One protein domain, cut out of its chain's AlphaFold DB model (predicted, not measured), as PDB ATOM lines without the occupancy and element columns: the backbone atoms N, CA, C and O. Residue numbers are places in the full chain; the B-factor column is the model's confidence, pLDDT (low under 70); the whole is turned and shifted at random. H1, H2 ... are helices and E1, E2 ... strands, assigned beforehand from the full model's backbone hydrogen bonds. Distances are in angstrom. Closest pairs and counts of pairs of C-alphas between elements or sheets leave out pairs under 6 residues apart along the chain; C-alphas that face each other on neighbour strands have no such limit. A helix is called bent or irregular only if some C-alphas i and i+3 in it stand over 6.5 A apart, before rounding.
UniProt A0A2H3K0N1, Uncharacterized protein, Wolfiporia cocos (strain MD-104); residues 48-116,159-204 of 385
ATOM      1  N   ASP A  48     144.697 177.717 149.035       51.03
ATOM      2  CA  ASP A  48     143.289 178.054 148.867       51.03
ATOM      3  C   ASP A  48     142.916 179.105 149.923       51.03
ATOM      4  O   ASP A  48     142.873 178.822 151.116       51.03
ATOM      5  N   VAL A  49     142.678 180.340 149.475       53.50
ATOM      6  CA  VAL A  49     142.191 181.437 150.321       53.50
ATOM      7  C   VAL A  49     140.684 181.540 150.131       53.50
ATOM      8  O   VAL A  49     140.216 181.897 149.047       53.50
ATOM      9  N   LEU A  50     139.908 181.231 151.171       57.69
ATOM     10  CA  LEU A  50     138.463 181.437 151.148       57.69
ATOM     11  C   LEU A  50     138.149 182.832 151.688       57.69
ATOM     12  O   LEU A  50     138.159 183.058 152.895       57.69
ATOM     13  N   VAL A  51     137.848 183.758 150.779       64.44
ATOM     14  CA  VAL A  51     137.330 185.083 151.136       64.44
ATOM     15  C   VAL A  51     135.809 185.030 151.106       64.44
ATOM     16  O   VAL A  51     135.222 184.742 150.062       64.44
ATOM     17  N   GLN A  52     135.170 185.315 152.238       70.56
ATOM     18  CA  GLN A  52     133.721 185.444 152.330       70.56
ATOM     19  C   GLN A  52     133.344 186.879 152.697       70.56
ATOM     20  O   GLN A  52     133.716 187.402 153.748       70.56
ATOM     21  N   PHE A  53     132.544 187.499 151.835       62.97
ATOM     22  CA  PHE A  53     131.921 188.785 152.108       62.97
ATOM     23  C   PHE A  53     130.586 188.553 152.797       62.97
ATOM     24  O   PHE A  53     129.697 187.909 152.236       62.97
ATOM     25  N   THR A  54     130.435 189.080 154.008       63.06
ATOM     26  CA  THR A  54     129.142 189.070 154.690       63.06
ATOM     27  C   THR A  54     128.604 190.485 154.729       63.06
ATOM     28  O   THR A  54     129.182 191.370 155.360       63.06
ATOM     29  N   HIS A  55     127.492 190.689 154.027       60.03
ATOM     30  CA  HIS A  55     126.730 191.927 154.084       60.03
ATOM     31  C   HIS A  55     125.785 191.859 155.280       60.03
ATOM     32  O   HIS A  55     124.891 191.008 155.334       60.03
ATOM     33  N   ILE A  56     126.013 192.718 156.270       60.03
ATOM     34  CA  ILE A  56     125.142 192.813 157.438       60.03
ATOM     35  C   ILE A  56     124.128 193.916 157.148       60.03
ATOM     36  O   ILE A  56     124.369 195.092 157.416       60.03
ATOM     37  N   ASN A  57     122.987 193.521 156.580       54.19
ATOM     38  CA  ASN A  57     121.867 194.426 156.345       54.19
ATOM     39  C   ASN A  57     121.350 194.969 157.685       54.19
ATOM     40  O   ASN A  57     120.674 194.268 158.444       54.19
ATOM     41  N   GLY A  58     121.623 196.244 157.956       53.62
ATOM     42  CA  GLY A  58     120.902 196.985 158.980       53.62
ATOM     43  C   GLY A  58     119.441 197.101 158.555       53.62
ATOM     44  O   GLY A  58     119.144 197.671 157.509       53.62
ATOM     45  N   GLY A  59     118.520 196.513 159.325       44.78
ATOM     46  CA  GLY A  59     117.101 196.454 158.968       44.78
ATOM     47  C   GLY A  59     116.551 197.805 158.492       44.78
ATOM     48  O   GLY A  59     116.718 198.824 159.161       44.78
ATOM     49  N   SER A  60     115.887 197.796 157.331       44.28
ATOM     50  CA  SER A  60     115.263 198.976 156.723       44.28
ATOM     51  C   SER A  60     114.322 199.658 157.717       44.28
ATOM     52  O   SER A  60     113.276 199.115 158.087       44.28
ATOM     53  N   SER A  61     114.696 200.854 158.173       46.62
ATOM     54  CA  SER A  61     113.774 201.715 158.904       46.62
ATOM     55  C   SER A  61     112.898 202.453 157.889       46.62
ATOM     56  O   SER A  61     113.394 203.051 156.936       46.62
ATOM     57  N   ASN A  62     111.576 202.429 158.091       54.16
ATOM     58  CA  ASN A  62     110.568 203.020 157.196       54.16
ATOM     59  C   ASN A  62     110.691 204.552 157.002       54.16
ATOM     60  O   ASN A  62     109.772 205.166 156.469       54.16
ATOM     61  N   HIS A  63     111.745 205.209 157.489       47.53
ATOM     62  CA  HIS A  63     111.906 206.666 157.482       47.53
ATOM     63  C   HIS A  63     113.279 207.069 156.916       47.53
ATOM     64  O   HIS A  63     114.106 207.662 157.599       47.53
ATOM     65  N   GLY A  64     113.518 206.758 155.639       44.59
ATOM     66  CA  GLY A  64     114.343 207.582 154.742       44.59
ATOM     67  C   GLY A  64     115.836 207.764 155.050       44.59
ATOM     68  O   GLY A  64     116.473 208.574 154.380       44.59
ATOM     69  N   ARG A  65     116.427 207.036 156.002       43.31
ATOM     70  CA  ARG A  65     117.887 206.969 156.165       43.31
ATOM     71  C   ARG A  65     118.347 205.521 156.102       43.31
ATOM     72  O   ARG A  65     118.006 204.716 156.964       43.31
ATOM     73  N   SER A  66     119.100 205.234 155.042       41.97
ATOM     74  CA  SER A  66     119.859 204.002 154.855       41.97
ATOM     75  C   SER A  66     120.728 203.784 156.089       41.97
ATOM     76  O   SER A  66     121.598 204.607 156.374       41.97
ATOM     77  N   VAL A  67     120.470 202.717 156.844       47.25
ATOM     78  CA  VAL A  67     121.465 202.213 157.796       47.25
ATOM     79  C   VAL A  67     122.661 201.797 156.944       47.25
ATOM     80  O   VAL A  67     122.466 201.213 155.880       47.25
ATOM     81  N   ALA A  68     123.865 202.216 157.327       53.03
ATOM     82  CA  ALA A  68     125.061 201.923 156.552       53.03
ATOM     83  C   ALA A  68     125.232 200.405 156.445       53.03
ATOM     84  O   ALA A  68     125.180 199.697 157.450       53.03
ATOM     85  N   ASP A  69     125.409 199.937 155.218       58.06
ATOM     86  CA  ASP A  69     125.743 198.557 154.927       58.06
ATOM     87  C   ASP A  69     127.140 198.273 155.470       58.06
ATOM     88  O   ASP A  69     128.107 198.940 155.098       58.06
ATOM     89  N   TYR A  70     127.249 197.305 156.375       61.22
ATOM     90  CA  TYR A  70     128.544 196.888 156.891       61.22
ATOM     91  C   TYR A  70     129.037 195.695 156.083       61.22
ATOM     92  O   TYR A  70     128.404 194.635 156.067       61.22
ATOM     93  N   LEU A  71     130.179 195.878 155.423       74.75
ATOM     94  CA  LEU A  71     130.931 194.793 154.816       74.75
ATOM     95  C   LEU A  71     131.931 194.270 155.848       74.75
ATOM     96  O   LEU A  71     132.843 194.998 156.252       74.75
ATOM     97  N   LEU A  72     131.744 193.021 156.279       74.44
ATOM     98  CA  LEU A  72     132.752 192.287 157.036       74.44
ATOM     99  C   LEU A  72     133.425 191.278 156.105       74.44
ATOM    100  O   LEU A  72     132.743 190.482 155.447       74.44
ATOM    101  N   VAL A  73     134.754 191.320 156.052       76.62
ATOM    102  CA  VAL A  73     135.558 190.372 155.276       76.62
ATOM    103  C   VAL A  73     136.022 189.257 156.205       76.62
ATOM    104  O   VAL A  73     136.720 189.514 157.186       76.62
ATOM    105  N   PHE A  74     135.628 188.025 155.898       77.44
ATOM    106  CA  PHE A  74     136.120 186.827 156.570       77.44
ATOM    107  C   PHE A  74     137.150 186.144 155.685       77.44
ATOM    108  O   PHE A  74     136.886 185.911 154.502       77.44
ATOM    109  N   CYS A  75     138.295 185.799 156.268       78.94
ATOM    110  CA  CYS A  75     139.310 185.017 155.589       78.94
ATOM    111  C   CYS A  75     139.785 183.866 156.476       78.94
ATOM    112  O   CYS A  75     140.245 184.087 157.594       78.94
ATOM    113  N   GLU A  76     139.690 182.648 155.954       80.25
ATOM    114  CA  GLU A  76     140.275 181.459 156.574       80.25
ATOM    115  C   GLU A  76     141.672 181.223 155.995       80.25
ATOM    116  O   GLU A  76     141.866 181.253 154.776       80.25
ATOM    117  N   VAL A  77     142.643 181.017 156.881       75.12
ATOM    118  CA  VAL A  77     144.047 180.775 156.565       75.12
ATOM    119  C   VAL A  77     144.441 179.479 157.252       75.12
ATOM    120  O   VAL A  77     144.280 179.334 158.458       75.12
ATOM    121  N   SER A  78     144.904 178.512 156.467       64.44
ATOM    122  CA  SER A  78     145.221 177.167 156.964       64.44
ATOM    123  C   SER A  78     146.719 176.860 156.989       64.44
ATOM    124  O   SER A  78     147.113 175.794 157.444       64.44
ATOM    125  N   ASP A  79     147.549 177.788 156.505       75.69
ATOM    126  CA  ASP A  79     149.006 177.688 156.548       75.69
ATOM    127  C   ASP A  79     149.597 179.025 157.003       75.69
ATOM    128  O   ASP A  79     149.409 180.064 156.364       75.69
ATOM    129  N   THR A  80     150.361 178.991 158.087       62.25
ATOM    130  CA  THR A  80     151.027 180.161 158.666       62.25
ATOM    131  C   THR A  80     151.947 180.906 157.687       62.25
ATOM    132  O   THR A  80     152.087 182.130 157.778       62.25
ATOM    133  N   GLY A  81     152.521 180.213 156.691       73.94
ATOM    134  CA  GLY A  81     153.309 180.838 155.622       73.94
ATOM    135  C   GLY A  81     152.475 181.748 154.714       73.94
ATOM    136  O   GLY A  81     152.998 182.649 154.055       73.94
ATOM    137  N   THR A  82     151.159 181.553 154.717       80.06
ATOM    138  CA  THR A  82     150.208 182.263 153.865       80.06
ATOM    139  C   THR A  82     149.536 183.427 154.579       80.06
ATOM    140  O   THR A  82     148.989 184.304 153.909       80.06
ATOM    141  N   PHE A  83     149.679 183.523 155.908       86.06
ATOM    142  CA  PHE A  83     149.140 184.623 156.705       86.06
ATOM    143  C   PHE A  83     149.603 185.980 156.182       86.06
ATOM    144  O   PHE A  83     148.781 186.872 155.995       86.06
ATOM    145  N   LYS A  84     150.903 186.140 155.890       86.31
ATOM    146  CA  LYS A  84     151.442 187.400 155.357       86.31
ATOM    147  C   LYS A  84     150.805 187.762 154.016       86.31
ATOM    148  O   LYS A  84     150.370 188.893 153.832       86.31
ATOM    149  N   HIS A  85     150.688 186.796 153.108       86.94
ATOM    150  CA  HIS A  85     150.098 187.025 151.792       86.94
ATOM    151  C   HIS A  85     148.605 187.376 151.873       86.94
ATOM    152  O   HIS A  85     148.150 188.333 151.247       86.94
ATOM    153  N   VAL A  86     147.845 186.623 152.672       86.50
ATOM    154  CA  VAL A  86     146.425 186.888 152.939       86.50
ATOM    155  C   VAL A  86     146.256 188.258 153.572       86.50
ATOM    156  O   VAL A  86     145.372 189.018 153.185       86.50
ATOM    157  N   SER A  87     147.147 188.591 154.499       86.62
ATOM    158  CA  SER A  87     147.168 189.883 155.148       86.62
ATOM    159  C   SER A  87     147.366 191.003 154.124       86.62
ATOM    160  O   SER A  87     146.503 191.865 153.994       86.62
ATOM    161  N   GLU A  88     148.432 190.974 153.329       87.25
ATOM    162  CA  GLU A  88     148.675 191.981 152.286       87.25
ATOM    163  C   GLU A  88     147.459 192.159 151.360       87.25
ATOM    164  O   GLU A  88     147.024 193.282 151.107       87.25
ATOM    165  N   LYS A  89     146.826 191.054 150.941       87.88
ATOM    166  CA  LYS A  89     145.599 191.102 150.133       87.88
ATOM    167  C   LYS A  89     144.414 191.711 150.863       87.88
ATOM    168  O   LYS A  89     143.619 192.420 150.246       87.88
ATOM    169  N   MET A  90     144.283 191.457 152.157       86.81
ATOM    170  CA  MET A  90     143.211 192.035 152.947       86.81
ATOM    171  C   MET A  90     143.416 193.534 153.175       86.81
ATOM    172  O   MET A  90     142.437 194.274 153.145       86.81
ATOM    173  N   VAL A  91     144.661 194.002 153.313       88.12
ATOM    174  CA  VAL A  91     144.978 195.443 153.322       88.12
ATOM    175  C   VAL A  91     144.556 196.083 152.010       88.12
ATOM    176  O   VAL A  91     143.849 197.088 152.035       88.12
ATOM    177  N   ASP A  92     144.937 195.488 150.877       88.56
ATOM    178  CA  ASP A  92     144.554 195.985 149.553       88.56
ATOM    179  C   ASP A  92     143.026 196.049 149.407       88.56
ATOM    180  O   ASP A  92     142.481 197.027 148.894       88.56
ATOM    181  N   MET A  93     142.316 195.028 149.897       86.75
ATOM    182  CA  MET A  93     140.856 194.995 149.885       86.75
ATOM    183  C   MET A  93     140.234 196.065 150.781       86.75
ATOM    184  O   MET A  93     139.370 196.804 150.324       86.75
ATOM    185  N   LEU A  94     140.652 196.177 152.040       87.06
ATOM    186  CA  LEU A  94     140.118 197.186 152.955       87.06
ATOM    187  C   LEU A  94     140.433 198.612 152.474       87.06
ATOM    188  O   LEU A  94     139.627 199.515 152.669       87.06
ATOM    189  N   ALA A  95     141.563 198.812 151.790       87.12
ATOM    190  CA  ALA A  95     141.886 200.075 151.131       87.12
ATOM    191  C   ALA A  95     140.990 200.350 149.908       87.12
ATOM    192  O   ALA A  95     140.637 201.503 149.655       87.12
ATOM    193  N   ALA A  96     140.609 199.312 149.156       87.50
ATOM    194  CA  ALA A  96     139.707 199.424 148.009       87.50
ATOM    195  C   ALA A  96     138.231 199.624 148.407       87.50
ATOM    196  O   ALA A  96     137.479 200.218 147.636       87.50
ATOM    197  N   TYR A  97     137.837 199.157 149.596       87.06
ATOM    198  CA  TYR A  97     136.476 199.232 150.137       87.06
ATOM    199  C   TYR A  97     136.462 200.000 151.469       87.06
ATOM    200  O   TYR A  97     136.351 199.385 152.533       87.06
ATOM    201  N   PRO A  98     136.574 201.343 151.448       85.12
ATOM    202  CA  PRO A  98     136.624 202.165 152.662       85.12
ATOM    203  C   PRO A  98     135.351 202.084 153.526       85.12
ATOM    204  O   PRO A  98     135.359 202.499 154.684       85.12
ATOM    205  N   GLU A  99     134.245 201.568 152.987       86.38
ATOM    206  CA  GLU A  99     133.016 201.260 153.719       86.38
ATOM    207  C   GLU A  99     133.109 199.996 154.589       86.38
ATOM    208  O   GLU A  99     132.306 199.830 155.512       86.38
ATOM    209  N   ALA A 100     134.081 199.115 154.329       86.75
ATOM    210  CA  ALA A 100     134.326 197.955 155.171       86.75
ATOM    211  C   ALA A 100     134.730 198.424 156.571       86.75
ATOM    212  O   ALA A 100     135.575 199.304 156.735       86.75
ATOM    213  N   LYS A 101     134.118 197.841 157.604       87.62
ATOM    214  CA  LYS A 101     134.424 198.200 159.000       87.62
ATOM    215  C   LYS A 101     135.627 197.477 159.557       87.62
ATOM    216  O   LYS A 101     136.152 197.876 160.586       87.62
ATOM    217  N   GLY A 102     136.041 196.412 158.895       90.44
ATOM    218  CA  GLY A 102     137.029 195.537 159.461       90.44
ATOM    219  C   GLY A 102     137.126 194.223 158.733       90.44
ATOM    220  O   GLY A 102     136.414 193.956 157.758       90.44
ATOM    221  N   ALA A 103     138.009 193.394 159.255       90.25
ATOM    222  CA  ALA A 103     138.203 192.055 158.760       90.25
ATOM    223  C   ALA A 103     138.511 191.094 159.902       90.25
ATOM    224  O   ALA A 103     139.032 191.493 160.945       90.25
ATOM    225  N   ILE A 104     138.174 189.827 159.682       90.25
ATOM    226  CA  ILE A 104     138.481 188.732 160.592       90.25
ATOM    227  C   ILE A 104     139.346 187.728 159.837       90.25
ATOM    228  O   ILE A 104     138.911 187.183 158.819       90.25
ATOM    229  N   ILE A 105     140.558 187.490 160.340       91.06
ATOM    230  CA  ILE A 105     141.404 186.375 159.906       91.06
ATOM    231  C   ILE A 105     141.232 185.241 160.902       91.06
ATOM    232  O   ILE A 105     141.360 185.452 162.106       91.06
ATOM    233  N   ILE A 106     140.958 184.049 160.392       90.56
ATOM    234  CA  ILE A 106     140.965 182.812 161.165       90.56
ATOM    235  C   ILE A 106     142.224 182.058 160.751       90.56
ATOM    236  O   ILE A 106     142.295 181.592 159.616       90.56
ATOM    237  N   ASP A 107     143.209 181.994 161.640       90.31
ATOM    238  CA  ASP A 107     144.448 181.249 161.433       90.31
ATOM    239  C   ASP A 107     144.338 179.902 162.147       90.31
ATOM    240  O   ASP A 107     144.074 179.831 163.354       90.31
ATOM    241  N   ILE A 108     144.467 178.829 161.376       86.62
ATOM    242  CA  ILE A 108     144.414 177.459 161.869       86.62
ATOM    243  C   ILE A 108     145.821 176.891 161.710       86.62
ATOM    244  O   ILE A 108     146.216 176.493 160.617       86.62
ATOM    245  N   ASP A 109     146.574 176.879 162.811       75.44
ATOM    246  CA  ASP A 109     148.002 176.531 162.828       75.44
ATOM    247  C   ASP A 109     148.313 175.134 162.291       75.44
ATOM    248  O   ASP A 109     149.380 174.888 161.726       75.44
ATOM    249  N   GLU A 110     147.387 174.203 162.494       67.69
ATOM    250  CA  GLU A 110     147.495 172.845 161.994       67.69
ATOM    251  C   GLU A 110     146.436 172.646 160.927       67.69
ATOM    252  O   GLU A 110     145.246 172.705 161.235       67.69
ATOM    253  N   HIS A 111     146.857 172.353 159.688       60.72
ATOM    254  CA  HIS A 111     145.947 171.843 158.670       60.72
ATOM    255  C   HIS A 111     145.156 170.695 159.285       60.72
ATOM    256  O   HIS A 111     145.725 169.627 159.554       60.72
ATOM    257  N   PRO A 112     143.848 170.875 159.505       54.69
ATOM    258  CA  PRO A 112     143.064 169.777 159.993       54.69
ATOM    259  C   PRO A 112     143.179 168.656 158.957       54.69
ATOM    260  O   PRO A 112     143.095 168.932 157.761       54.69
ATOM    261  N   PRO A 113     143.334 167.387 159.352       47.75
ATOM    262  CA  PRO A 113     143.495 166.287 158.397       47.75
ATOM    263  C   PRO A 113     142.298 166.112 157.438       47.75
ATOM    264  O   PRO A 113     142.374 165.328 156.496       47.75
ATOM    265  N   TRP A 114     141.190 166.834 157.655       55.94
ATOM    266  CA  TRP A 114     140.053 166.922 156.735       55.94
ATOM    267  C   TRP A 114     140.233 167.952 155.606       55.94
ATOM    268  O   TRP A 114     139.529 167.867 154.600       55.94
ATOM    269  N   CYS A 115     141.205 168.858 155.713       46.12
ATOM    270  CA  CYS A 115     141.703 169.694 154.623       46.12
ATOM    271  C   CYS A 115     142.653 168.864 153.747       46.12
ATOM    272  O   CYS A 115     143.850 169.121 153.663       46.12
ATOM    273  N   LEU A 116     142.134 167.800 153.134       39.38
ATOM    274  CA  LEU A 116     142.907 166.988 152.199       39.38
ATOM    275  C   LEU A 116     143.273 167.846 150.984       39.38
ATOM    276  O   LEU A 116     142.394 168.273 150.233       39.38
ATOM    277  N   TRP A 159     140.216 162.986 165.849       51.78
ATOM    278  CA  TRP A 159     141.676 162.823 165.752       51.78
ATOM    279  C   TRP A 159     142.520 163.951 166.342       51.78
ATOM    280  O   TRP A 159     143.716 163.749 166.525       51.78
ATOM    281  N   LEU A 160     141.932 165.095 166.690       52.84
ATOM    282  CA  LEU A 160     142.667 166.171 167.349       52.84
ATOM    283  C   LEU A 160     142.361 166.145 168.848       52.84
ATOM    284  O   LEU A 160     141.238 166.422 169.272       52.84
ATOM    285  N   SER A 161     143.365 165.786 169.652       73.56
ATOM    286  CA  SER A 161     143.318 165.951 171.110       73.56
ATOM    287  C   SER A 161     143.236 167.426 171.505       73.56
ATOM    288  O   SER A 161     142.737 167.756 172.578       73.56
ATOM    289  N   GLU A 162     143.700 168.314 170.627       81.06
ATOM    290  CA  GLU A 162     143.689 169.760 170.788       81.06
ATOM    291  C   GLU A 162     143.546 170.408 169.402       81.06
ATOM    292  O   GLU A 162     144.245 170.015 168.477       81.06
ATOM    293  N   LEU A 163     142.608 171.340 169.236       83.75
ATOM    294  CA  LEU A 163     142.492 172.214 168.069       83.75
ATOM    295  C   LEU A 163     142.658 173.650 168.563       83.75
ATOM    296  O   LEU A 163     141.824 174.136 169.331       83.75
ATOM    297  N   GLU A 164     143.731 174.306 168.140       87.12
ATOM    298  CA  GLU A 164     143.960 175.730 168.375       87.12
ATOM    299  C   GLU A 164     143.486 176.523 167.152       87.12
ATOM    300  O   GLU A 164     143.775 176.159 166.014       87.12
ATOM    301  N   ILE A 165     142.700 177.571 167.391       88.81
ATOM    302  CA  ILE A 165     142.247 178.509 166.365       88.81
ATOM    303  C   ILE A 165     142.548 179.913 166.871       88.81
ATOM    304  O   ILE A 165     142.028 180.316 167.915       88.81
ATOM    305  N   ASP A 166     143.346 180.663 166.123       91.50
ATOM    306  CA  ASP A 166     143.646 182.057 166.420       91.50
ATOM    307  C   ASP A 166     142.750 182.964 165.562       91.50
ATOM    308  O   ASP A 166     142.731 182.888 164.333       91.50
ATOM    309  N   PHE A 167     141.978 183.834 166.213       92.00
ATOM    310  CA  PHE A 167     141.155 184.837 165.541       92.00
ATOM    311  C   PHE A 167     141.837 186.190 165.627       92.00
ATOM    312  O   PHE A 167     142.125 186.666 166.721       92.00
ATOM    313  N   TYR A 168     142.009 186.848 164.488       91.31
ATOM    314  CA  TYR A 168     142.519 188.209 164.429       91.31
ATOM    315  C   TYR A 168     141.423 189.137 163.932       91.31
ATOM    316  O   TYR A 168     140.948 188.989 162.804       91.31
ATOM    317  N   ILE A 169     141.001 190.070 164.784       89.00
ATOM    318  CA  ILE A 169     139.899 190.990 164.499       89.00
ATOM    319  C   ILE A 169     140.459 192.394 164.312       89.00
ATOM    320  O   ILE A 169     141.197 192.904 165.154       89.00
ATOM    321  N   PHE A 170     140.074 193.031 163.210       87.19
ATOM    322  CA  PHE A 170     140.603 194.330 162.817       87.19
ATOM    323  C   PHE A 170     139.508 195.336 162.542       87.19
ATOM    324  O   PHE A 170     138.507 195.002 161.916       87.19
ATOM    325  N   ASP A 171     139.764 196.581 162.934       87.31
ATOM    326  CA  ASP A 171     139.026 197.757 162.482       87.31
ATOM    327  C   ASP A 171     139.729 198.338 161.244       87.31
ATOM    328  O   ASP A 171     140.960 198.462 161.220       87.31
ATOM    329  N   SER A 172     138.966 198.718 160.218       86.94
ATOM    330  CA  SER A 172     139.501 199.370 159.017       86.94
ATOM    331  C   SER A 172     140.176 200.714 159.311       86.94
ATOM    332  O   SER A 172     141.024 201.153 158.534       86.94
ATOM    333  N   ALA A 173     139.895 201.339 160.458       88.19
ATOM    334  CA  ALA A 173     140.621 202.521 160.921       88.19
ATOM    335  C   ALA A 173     142.114 202.251 161.221       88.19
ATOM    336  O   ALA A 173     142.915 203.187 161.235       88.19
ATOM    337  N   ASN A 174     142.506 200.989 161.428       87.88
ATOM    338  CA  ASN A 174     143.821 200.592 161.936       87.88
ATOM    339  C   ASN A 174     144.668 199.793 160.923       87.88
ATOM    340  O   ASN A 174     145.427 198.899 161.298       87.88
ATOM    341  N   LEU A 175     144.600 200.127 159.628       87.56
ATOM    342  CA  LEU A 175     145.346 199.414 158.570       87.56
ATOM    343  C   LEU A 175     146.870 199.344 158.791       87.56
ATOM    344  O   LEU A 175     147.509 198.372 158.392       87.56
ATOM    345  N   SER A 176     147.474 200.335 159.450       89.31
ATOM    346  CA  SER A 176     148.911 200.315 159.767       89.31
ATOM    347  C   SER A 176     149.280 199.248 160.808       89.31
ATOM    348  O   SER A 176     150.347 198.636 160.724       89.31
ATOM    349  N   GLN A 177     148.393 198.980 161.769       87.75
ATOM    350  CA  GLN A 177     148.581 197.914 162.761       87.75
ATOM    351  C   GLN A 177     148.513 196.543 162.088       87.75
ATOM    352  O   GLN A 177     149.291 195.647 162.408       87.75
ATOM    353  N   PHE A 178     147.647 196.420 161.086       86.50
ATOM    354  CA  PHE A 178     147.509 195.215 160.289       86.50
ATOM    355  C   PHE A 178     148.789 194.886 159.500       86.50
ATOM    356  O   PHE A 178     149.267 193.755 159.546       86.50
ATOM    357  N   GLN A 179     149.397 195.876 158.833       89.25
ATOM    358  CA  GLN A 179     150.694 195.689 158.160       89.25
ATOM    359  C   GLN A 179     151.785 195.256 159.146       89.25
ATOM    360  O   GLN A 179     152.573 194.365 158.846       89.25
ATOM    361  N   THR A 180     151.778 195.826 160.355       92.25
ATOM    362  CA  THR A 180     152.734 195.448 161.403       92.25
ATOM    363  C   THR A 180     152.573 193.974 161.793       92.25
ATOM    364  O   THR A 180     153.569 193.269 161.906       92.25
ATOM    365  N   LEU A 181     151.340 193.474 161.944       89.69
ATOM    366  CA  LEU A 181     151.071 192.057 162.244       89.69
ATOM    367  C   LEU A 181     151.421 191.108 161.098       89.69
ATOM    368  O   LEU A 181     151.866 189.986 161.348       89.69
ATOM    369  N   ALA A 182     151.233 191.540 159.850       89.69
ATOM    370  CA  ALA A 182     151.615 190.756 158.678       89.69
ATOM    371  C   ALA A 182     153.127 190.454 158.663       89.69
ATOM    372  O   ALA A 182     153.538 189.387 158.205       89.69
ATOM    373  N   ASP A 183     153.932 191.369 159.212       91.94
ATOM    374  CA  ASP A 183     155.387 191.246 159.327       91.94
ATOM    375  C   ASP A 183     155.869 190.570 160.627       91.94
ATOM    376  O   ASP A 183     157.052 190.237 160.736       91.94
ATOM    377  N   MET A 184     154.986 190.335 161.603       93.38
ATOM    378  CA  MET A 184     155.313 189.620 162.844       93.38
ATOM    379  C   MET A 184     155.455 188.106 162.620       93.38
ATOM    380  O   MET A 184     154.811 187.527 161.741       93.38
ATOM    381  N   SER A 185     156.262 187.442 163.457       92.56
ATOM    382  CA  SER A 185     156.262 185.971 163.526       92.56
ATOM    383  C   SER A 185     154.935 185.444 164.089       92.56
ATOM    384  O   SER A 185     154.186 186.191 164.723       92.56
ATOM    385  N   ASN A 186     154.640 184.152 163.900       89.12
ATOM    386  CA  ASN A 186     153.434 183.532 164.466       89.12
ATOM    387  C   ASN A 186     153.355 183.716 165.982       89.12
ATOM    388  O   ASN A 186     152.304 184.077 166.499       89.12
ATOM    389  N   GLU A 187     154.466 183.521 166.693       91.62
ATOM    390  CA  GLU A 187     154.535 183.667 168.149       91.62
ATOM    391  C   GLU A 187     154.242 185.108 168.576       91.62
ATOM    392  O   GLU A 187     153.451 185.335 169.486       91.62
ATOM    393  N   GLN A 188     154.812 186.090 167.871       94.38
ATOM    394  CA  GLN A 188     154.561 187.507 168.139       94.38
ATOM    395  C   GLN A 188     153.104 187.893 167.866       94.38
ATOM    396  O   GLN A 188     152.503 188.630 168.645       94.38
ATOM    397  N   ARG A 189     152.509 187.377 166.782       94.06
ATOM    398  CA  ARG A 189     151.087 187.578 166.474       94.06
ATOM    399  C   ARG A 189     150.192 186.994 167.558       94.06
ATOM    400  O   ARG A 189     149.275 187.668 168.025       94.06
ATOM    401  N   ARG A 190     150.501 185.777 167.993       92.62
ATOM    402  CA  ARG A 190     149.833 185.044 169.072       92.62
ATOM    403  C   ARG A 190     149.874 185.749 170.426       92.62
ATOM    404  O   ARG A 190     149.007 185.497 171.257       92.62
ATOM    405  N   GLU A 191     150.884 186.581 170.652       94.38
ATOM    406  CA  GLU A 191     151.042 187.409 171.852       94.38
ATOM    407  C   GLU A 191     150.463 188.822 171.691       94.38
ATOM    408  O   GLU A 191     150.415 189.579 172.659       94.38
ATOM    409  N   SER A 192     150.025 189.197 170.485       94.06
ATOM    410  CA  SER A 192     149.466 190.521 170.225       94.06
ATOM    411  C   SER A 192     148.055 190.677 170.795       94.06
ATOM    412  O   SER A 192     147.276 189.725 170.833       94.06
ATOM    413  N   ASP A 193     147.684 191.915 171.132       92.00
ATOM    414  CA  ASP A 193     146.339 192.261 171.622       92.00
ATOM    415  C   ASP A 193     145.218 192.000 170.591       92.00
ATOM    416  O   ASP A 193     144.038 192.049 170.930       92.00
ATOM    417  N   PHE A 194     145.578 191.724 169.333       90.38
ATOM    418  CA  PHE A 194     144.641 191.440 168.244       90.38
ATOM    419  C   PHE A 194     144.287 189.958 168.130       90.38
ATOM    420  O   PHE A 194     143.330 189.624 167.433       90.38
ATOM    421  N   CYS A 195     145.065 189.077 168.763       94.25
ATOM    422  CA  CYS A 195     144.860 187.639 168.695       94.25
ATOM    423  C   CYS A 195     143.924 187.169 169.812       94.25
ATOM    424  O   CYS A 195     144.213 187.280 171.004       94.25
ATOM    425  N   HIS A 196     142.810 186.568 169.415       92.50
ATOM    426  CA  HIS A 196     141.914 185.845 170.296       92.50
ATOM    427  C   HIS A 196     142.075 184.348 170.046       92.50
ATOM    428  O   HIS A 196     141.515 183.798 169.099       92.50
ATOM    429  N   ARG A 197     142.827 183.676 170.921       92.94
ATOM    430  CA  ARG A 197     143.046 182.231 170.821       92.94
ATOM    431  C   ARG A 197     141.886 181.431 171.402       92.94
ATOM    432  O   ARG A 197     141.526 181.592 172.572       92.94
ATOM    433  N   LEU A 198     141.364 180.493 170.618       88.81
ATOM    434  CA  LEU A 198     140.448 179.449 171.059       88.81
ATOM    435  C   LEU A 198     141.155 178.096 171.044       88.81
ATOM    436  O   LEU A 198     141.599 177.627 170.004       88.81
ATOM    437  N   ILE A 199     141.214 177.448 172.206       88.38
ATOM    438  CA  ILE A 199     141.803 176.116 172.364       88.38
ATOM    439  C   ILE A 199     140.687 175.118 172.673       88.38
ATOM    440  O   ILE A 199     140.053 175.174 173.732       88.38
ATOM    441  N   PHE A 200     140.466 174.174 171.765       80.69
ATOM    442  CA  PHE A 200     139.534 173.065 171.928       80.69
ATOM    443  C   PHE A 200     140.301 171.804 172.298       80.69
ATOM    444  O   PHE A 200     140.912 171.187 171.441       80.69
ATOM    445  N   ARG A 201     140.237 171.376 173.559       82.69
ATOM    446  CA  ARG A 201     140.838 170.105 173.988       82.69
ATOM    447  C   ARG A 201     139.799 168.994 173.985       82.69
ATOM    448  O   ARG A 201     138.805 169.088 174.711       82.69
ATOM    449  N   ALA A 202     140.039 167.934 173.219       68.94
ATOM    450  CA  ALA A 202     139.331 166.681 173.400       68.94
ATOM    451  C   ALA A 202     139.862 166.037 174.685       68.94
ATOM    452  O   ALA A 202     140.997 165.574 174.761       68.94
ATOM    453  N   THR A 203     139.057 166.066 175.743       64.44
ATOM    454  CA  THR A 203     139.402 165.354 176.971       64.44
ATOM    455  C   THR A 203     139.200 163.865 176.740       64.44
ATOM    456  O   THR A 203     138.059 163.435 176.553       64.44
ATOM    457  N   ASP A 204     140.290 163.102 176.771       63.66
ATOM    458  CA  ASP A 204     140.234 161.648 176.881       63.66
ATOM    459  C   ASP A 204     139.523 161.247 178.189       63.66
ATOM    460  O   ASP A 204     139.586 161.947 179.202       63.66
TER     461      ASP A 204
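This is residues 48 to 116 and 159 to 204 of the 385 residues of an uncharacterized protein of Wolfiporia cocos (strain MD-104) (UniProt A0A2H3K0N1). A twisted wall of five strands has helices H1 and H2 side by side over one face, with the short H3 over the same face; the hairpin E1 and E2 stretches the whole lengthwise, and the tip of its loop, residues 60 to 65, sticks out. The printed part has 115 residues with three named helices and five named strands, in the order E1, E2, H1, E3, E4, H2, H3, E5. The sheet runs E1, E2, E3, E4, E5 and is mixed; the class is mixed, helices and strands. The whole is only just loose, close to compact, with a radius of gyration of the C-alphas of 16.4 A, and elongated, spanning 56 by 32 by 27 A.

Find C-alpha 50 at (138.463, 181.437, 151.148); from there E1, residues 50 to 56, runs 18.6 A. E2, residues 70 to 77, runs 22.4 A, E3 holds residues 102 to 107, and E4, residues 162 to 171, runs 29.6 A. E5, residues 195 to 201, ends at C-alpha 201, (140.838, 170.105, 173.988). Look for H1 at residues 80 to 96, 24.8 A long from C-alpha 80 at (151.027, 180.161, 158.666), H2 at residues 172 to 182, 14.9 A, and H3 at residues 186 to 190. H1 is only just irregular, with C-alphas 81 and 84 6.8 A apart; H2 is irregular, with C-alphas 173 and 176 8.7 A apart.

Start at E3, parallel to E2, where N 77 and O 106 are 2.8 A apart. On its other side E4 is antiparallel, with N 168 and O 105 at 2.8 A. At the edges, E1 is antiparallel to E2, N 52 to O 74 being 2.9 A, and E5 to E4, N 165 to O 198 being 2.8 A. E2, H1 and E3 form a strand-helix-strand unit, two parallel neighbour strands with a helix between, its crossover right-handed. H1 and H2 make two layers with the sheet, helices on one face. H1 lies over E2 and E3, along the strands, at a height over the sheet of 9.4 A; H2 lies over E4 at 7.0 A. They touch at a shallow tilt of 25 degrees, opposite ways, the closest C-alphas being those of Lys 84 and Ala 182, 4.7 A apart. H3, on the same face, is close to H2 but not clearly touching, the closest C-alphas being those of Leu 181 and Arg 189, 6.2 A apart. Every O i to N i+4 pair is within hydrogen-bond range in H3, 11 of 13 in H1 and 5 of 7 in H2.

The C-alphas farthest apart are those of Gly 64 and Asp 204, 57.2 A. Residues 117 to 158 are not printed; C-alphas 116 and 159 are 14.2 A apart across this cut. Of the links that are printed whole, E1 to E2 is long, with 13 residues. The mean pLDDT of the printed part is 76.7; look for values under 70 at, among others, residues 53 to 70 and 110 to 116.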